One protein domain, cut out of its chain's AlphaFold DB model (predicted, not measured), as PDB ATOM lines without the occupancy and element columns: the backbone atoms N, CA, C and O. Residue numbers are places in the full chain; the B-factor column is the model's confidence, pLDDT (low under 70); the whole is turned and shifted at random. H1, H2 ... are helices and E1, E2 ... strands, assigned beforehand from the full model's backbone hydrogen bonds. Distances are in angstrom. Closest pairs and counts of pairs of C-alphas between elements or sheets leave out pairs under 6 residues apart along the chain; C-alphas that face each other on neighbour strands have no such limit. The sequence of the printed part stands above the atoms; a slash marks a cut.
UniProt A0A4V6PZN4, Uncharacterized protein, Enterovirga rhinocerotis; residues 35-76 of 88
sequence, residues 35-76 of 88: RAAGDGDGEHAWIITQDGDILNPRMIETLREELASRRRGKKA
ATOM      1  N   ARG A  35      -6.266  41.828  80.838       90.25
ATOM      2  CA  ARG A  35      -6.373  40.700  81.773       90.25
ATOM      3  C   ARG A  35      -5.346  40.803  82.887       90.25
ATOM      4  O   ARG A  35      -5.737  40.736  84.045       90.25
ATOM      5  N   ALA A  36      -4.082  41.028  82.540       89.69
ATOM      6  CA  ALA A  36      -3.002  41.139  83.510       89.69
ATOM      7  C   ALA A  36      -3.208  42.307  84.484       89.69
ATOM      8  O   ALA A  36      -3.064  42.129  85.691       89.69
ATOM      9  N   ALA A  37      -3.662  43.461  83.983       88.75
ATOM     10  CA  ALA A  37      -4.064  44.598  84.811       88.75
ATOM     11  C   ALA A  37      -5.150  44.233  85.835       88.75
ATOM     12  O   ALA A  37      -5.266  44.851  86.885       88.75
ATOM     13  N   GLY A  38      -5.970  43.236  85.512       82.88
ATOM     14  CA  GLY A  38      -7.053  42.772  86.351       82.88
ATOM     15  C   GLY A  38      -6.706  41.701  87.380       82.88
ATOM     16  O   GLY A  38      -7.515  41.499  88.287       82.88
ATOM     17  N   ASP A  39      -5.577  41.015  87.197       80.31
ATOM     18  CA  ASP A  39      -5.047  40.000  88.111       80.31
ATOM     19  C   ASP A  39      -4.039  40.605  89.112       80.31
ATOM     20  O   ASP A  39      -3.808  40.023  90.170       80.31
ATOM     21  N   GLY A  40      -3.454  41.765  88.781       72.12
ATOM     22  CA  GLY A  40      -2.584  42.560  89.654       72.12
ATOM     23  C   GLY A  40      -3.319  43.665  90.427       72.12
ATOM     24  O   GLY A  40      -4.498  43.537  90.761       72.12
ATOM     25  N   ASP A  41      -2.618  44.772  90.694       73.94
ATOM     26  CA  ASP A  41      -3.170  45.955  91.366       73.94
ATOM     27  C   ASP A  41      -3.939  46.852  90.383       73.94
ATOM     28  O   ASP A  41      -3.421  47.810  89.802       73.94
ATOM     29  N   GLY A  42      -5.202  46.493  90.156       75.25
ATOM     30  CA  GLY A  42      -6.065  47.170  89.191       75.25
ATOM     31  C   GLY A  42      -6.300  48.658  89.468       75.25
ATOM     32  O   GLY A  42      -6.616  49.383  88.526       75.25
ATOM     33  N   GLU A  43      -6.122  49.135  90.707       81.69
ATOM     34  CA  GLU A  43      -6.304  50.553  91.064       81.69
ATOM     35  C   GLU A  43      -5.146  51.429  90.568       81.69
ATOM     36  O   GLU A  43      -5.331  52.622  90.307       81.69
ATOM     37  N   HIS A  44      -3.979  50.818  90.364       86.56
ATOM     38  CA  HIS A  44      -2.759  51.474  89.906       86.56
ATOM     39  C   HIS A  44      -2.366  51.083  88.482       86.56
ATOM     40  O   HIS A  44      -1.352  51.558  87.985       86.56
ATOM     41  N   ALA A  45      -3.144  50.242  87.801       90.38
ATOM     42  CA  ALA A  45      -2.825  49.780  86.458       90.38
ATOM     43  C   ALA A  45      -3.053  50.863  85.392       90.38
ATOM     44  O   ALA A  45      -4.138  51.435  85.270       90.38
ATOM     45  N   TRP A  46      -2.053  51.078  84.543       92.69
ATOM     46  CA  TRP A  46      -2.124  51.946  83.373       92.69
ATOM     47  C   TRP A  46      -1.680  51.186  82.132       92.69
ATOM     48  O   TRP A  46      -0.712  50.428  82.165       92.69
ATOM     49  N   ILE A  47      -2.378  51.395  81.014       93.88
ATOM     50  CA  ILE A  47      -2.045  50.739  79.746       93.88
ATOM     51  C   ILE A  47      -1.796  51.778  78.658       93.88
ATOM     52  O   ILE A  47      -2.627  52.655  78.448       93.88
ATOM     53  N   ILE A  48      -0.696  51.644  77.916       94.00
ATOM     54  CA  ILE A  48      -0.448  52.399  76.681       94.00
ATOM     55  C   ILE A  48      -0.694  51.474  75.491       94.00
ATOM     56  O   ILE A  48      -0.062  50.420  75.372       94.00
ATOM     57  N   THR A  49      -1.616  51.848  74.609       93.25
ATOM     58  CA  THR A  49      -1.894  51.088  73.384       93.25
ATOM     59  C   THR A  49      -0.807  51.327  72.334       93.25
ATOM     60  O   THR A  49      -0.082  52.322  72.383       93.25
ATOM     61  N   GLN A  50      -0.709  50.444  71.336       91.38
ATOM     62  CA  GLN A  50       0.164  50.666  70.176       91.38
ATOM     63  C   GLN A  50      -0.137  51.988  69.447       91.38
ATOM     64  O   GLN A  50       0.774  52.606  68.898       91.38
ATOM     65  N   ASP A  51      -1.396  52.426  69.463       88.38
ATOM     66  CA  ASP A  51      -1.844  53.669  68.828       88.38
ATOM     67  C   ASP A  51      -1.464  54.923  69.647       88.38
ATOM     68  O   ASP A  51      -1.672  56.048  69.195       88.38
ATOM     69  N   GLY A  52      -0.883  54.741  70.840       89.00
ATOM     70  CA  GLY A  52      -0.472  55.816  71.744       89.00
ATOM     71  C   GLY A  52      -1.574  56.304  72.688       89.00
ATOM     72  O   GLY A  52      -1.376  57.297  73.385       89.00
ATOM     73  N   ASP A  53      -2.723  55.622  72.740       91.31
ATOM     74  CA  ASP A  53      -3.766  55.933  73.717       91.31
ATOM     75  C   ASP A  53      -3.343  55.464  75.112       91.31
ATOM     76  O   ASP A  53      -2.829  54.357  75.283       91.31
ATOM     77  N   ILE A  54      -3.623  56.285  76.124       93.19
ATOM     78  CA  ILE A  54      -3.386  55.950  77.529       93.19
ATOM     79  C   ILE A  54      -4.719  55.572  78.175       93.19
ATOM     80  O   ILE A  54      -5.657  56.371  78.230       93.19
ATOM     81  N   LEU A  55      -4.792  54.347  78.680       92.69
ATOM     82  CA  LEU A  55      -5.918  53.809  79.426       92.69
ATOM     83  C   LEU A  55      -5.609  53.917  80.919       92.69
ATOM     84  O   LEU A  55      -4.644  53.335  81.409       92.69
ATOM     85  N   ASN A  56      -6.450  54.665  81.628       92.62
ATOM     86  CA  ASN A  56      -6.391  54.779  83.083       92.62
ATOM     87  C   ASN A  56      -7.135  53.609  83.768       92.62
ATOM     88  O   ASN A  56      -7.931  52.934  83.102       92.62
ATOM     89  N   PRO A  57      -6.963  53.414  85.088       91.56
ATOM     90  CA  PRO A  57      -7.603  52.326  85.835       91.56
ATOM     91  C   PRO A  57      -9.111  52.173  85.571       91.56
ATOM     92  O   PRO A  57      -9.584  51.097  85.208       91.56
ATOM     93  N   ARG A  58      -9.880  53.270  85.617       90.62
ATOM     94  CA  ARG A  58     -11.342  53.247  85.387       90.62
ATOM     95  C   ARG A  58     -11.722  52.813  83.970       90.62
ATOM     96  O   ARG A  58     -12.726  52.132  83.754       90.62
ATOM     97  N   MET A  59     -10.943  53.235  82.975       92.31
ATOM     98  CA  MET A  59     -11.146  52.813  81.589       92.31
ATOM     99  C   MET A  59     -10.842  51.326  81.425       92.31
ATOM    100  O   MET A  59     -11.579  50.633  80.724       92.31
ATOM    101  N   ILE A  60      -9.796  50.833  82.090       91.50
ATOM    102  CA  ILE A  60      -9.436  49.415  82.091       91.50
ATOM    103  C   ILE A  60     -10.565  48.590  82.713       91.50
ATOM    104  O   ILE A  60     -10.991  47.616  82.096       91.50
ATOM    105  N   GLU A  61     -11.127  49.002  83.852       90.38
ATOM    106  CA  GLU A  61     -12.292  48.340  84.462       90.38
ATOM    107  C   GLU A  61     -13.480  48.253  83.495       90.38
ATOM    108  O   GLU A  61     -14.025  47.172  83.263       90.38
ATOM    109  N   THR A  62     -13.817  49.364  82.838       90.44
ATOM    110  CA  THR A  62     -14.899  49.403  81.841       90.44
ATOM    111  C   THR A  62     -14.630  48.428  80.684       90.44
ATOM    112  O   THR A  62     -15.515  47.695  80.236       90.44
ATOM    113  N   LEU A  63     -13.387  48.375  80.196       89.94
ATOM    114  CA  LEU A  63     -12.982  47.462  79.125       89.94
ATOM    115  C   LEU A  63     -12.980  45.994  79.577       89.94
ATOM    116  O   LEU A  63     -13.317  45.117  78.777       89.94
ATOM    117  N   ARG A  64     -12.672  45.705  80.848       89.44
ATOM    118  CA  ARG A  64     -12.793  44.357  81.432       89.44
ATOM    119  C   ARG A  64     -14.244  43.888  81.446       89.44
ATOM    120  O   ARG A  64     -14.520  42.738  81.094       89.44
ATOM    121  N   GLU A  65     -15.183  44.760  81.798       88.25
ATOM    122  CA  GLU A  65     -16.614  44.443  81.741       88.25
ATOM    123  C   GLU A  65     -17.083  44.177  80.304       88.25
ATOM    124  O   GLU A  65     -17.833  43.221  80.048       88.25
ATOM    125  N   GLU A  66     -16.593  44.966  79.340       86.81
ATOM    126  CA  GLU A  66     -16.844  44.733  77.916       86.81
ATOM    127  C   GLU A  66     -16.290  43.364  77.481       86.81
ATOM    128  O   GLU A  66     -16.984  42.583  76.816       86.81
ATOM    129  N   LEU A  67     -15.074  43.019  77.916       85.00
ATOM    130  CA  LEU A  67     -14.431  41.731  77.652       85.00
ATOM    131  C   LEU A  67     -15.249  40.552  78.207       85.00
ATOM    132  O   LEU A  67     -15.507  39.564  77.507       85.00
ATOM    133  N   ALA A  68     -15.712  40.662  79.454       83.06
ATOM    134  CA  ALA A  68     -16.543  39.649  80.100       83.06
ATOM    135  C   ALA A  68     -17.884  39.464  79.368       83.06
ATOM    136  O   ALA A  68     -18.377  38.340  79.197       83.06
ATOM    137  N   SER A  69     -18.466  40.561  78.883       79.69
ATOM    138  CA  SER A  69     -19.711  40.562  78.110       79.69
ATOM    139  C   SER A  69     -19.536  39.910  76.734       79.69
ATOM    140  O   SER A  69     -20.370  39.097  76.323       79.69
ATOM    141  N   ARG A  70     -18.402  40.149  76.060       73.12
ATOM    142  CA  ARG A  70     -18.037  39.480  74.796       73.12
ATOM    143  C   ARG A  70     -17.931  37.963  74.946       73.12
ATOM    144  O   ARG A  70     -18.433  37.229  74.091       73.12
ATOM    145  N   ARG A  71     -17.347  37.468  76.048       68.44
ATOM    146  CA  ARG A  71     -17.321  36.020  76.350       68.44
ATOM    147  C   ARG A  71     -18.722  35.451  76.557       68.44
ATOM    148  O   ARG A  71     -19.022  34.383  76.020       68.44
ATOM    149  N   ARG A  72     -19.590  36.151  77.298       62.69
ATOM    150  CA  ARG A  72     -20.971  35.700  77.552       62.69
ATOM    151  C   ARG A  72     -21.809  35.637  76.270       62.69
ATOM    152  O   ARG A  72     -22.472  34.629  76.033       62.69
ATOM    153  N   GLY A  73     -21.692  36.629  75.385       55.56
ATOM    154  CA  GLY A  73     -22.391  36.647  74.092       55.56
ATOM    155  C   GLY A  73     -21.950  35.554  73.105       55.56
ATOM    156  O   GLY A  73     -22.732  35.155  72.239       55.56
ATOM    157  N   LYS A  74     -20.730  35.014  73.242       52.69
ATOM    158  CA  LYS A  74     -20.244  33.885  72.424       52.69
ATOM    159  C   LYS A  74     -20.852  32.541  72.855       52.69
ATOM    160  O   LYS A  74     -20.983  31.647  72.027       52.69
ATOM    161  N   LYS A  75     -21.280  32.408  74.118       46.81
ATOM    162  CA  LYS A  75     -21.908  31.184  74.653       46.81
ATOM    163  C   LYS A  75     -23.395  31.053  74.285       46.81
ATOM    164  O   LYS A  75     -23.895  29.940  74.182       46.81
ATOM    165  N   ALA A  76     -24.085  32.165  74.025       48.31
ATOM    166  CA  ALA A  76     -25.524  32.174  73.734       48.31
ATOM    167  C   ALA A  76     -25.906  31.719  72.308       48.31
ATOM    168  O   ALA A  76     -27.077  31.481  72.041       48.31
TER     169      ALA A  76
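What this domain is: This is residues 35 to 76 of the 88 residues of an uncharacterized protein of Enterovirga rhinocerotis (UniProt A0A4V6PZN4). One long helix, H2, reaches out like an arm from a small head, where short helix H1 packs on H2's residues 60 to 64 and strand E1 comes near the beginning of H2 at Pro 57, while the turn after E1, with Gly 52, lies at the far end of the head from H2's tip at Ala 76. Residues 68 to 76 stick out free. The printed part has 42 residues, with named elements in the order H1, E1, H2; it is mostly helix and loose, with a radius of gyration of the C-alphas of 11.5 A and spans of 33 by 24 by 15 A.

How they stand to each other: Start at H1, residues 35 to 39, which touches H2, residues 57 to 75, with H2's residues 60 to 64 alone; the closest C-alphas, of Arg 35 and Arg 64, are 7.4 A apart. A tight link leads to E1, residues 45 to 49, which pairs with no named strand; its residues 47 to 48 pair antiparallel with residues 54 to 55. The closest C-alphas of E1 and H2, of Ala 45 and Pro 57, are 5.4 A apart. In H1 every O i to N i+4 pair is within hydrogen-bond range, in H2 14 of 15.

Where its parts are: Find C-alpha 35 at (-6.373, 40.700, 81.773), where H1 begins. E1 runs 13.2 A. H2 runs 27.9 A to C-alpha 75 at (-21.908, 31.184, 74.653).

The domain as a whole: Look at Gly 52 and Ala 76 for the farthest C-alphas, 34.5 A apart. The printed part has no cut, and residues 71 to 76 have pLDDT under 70.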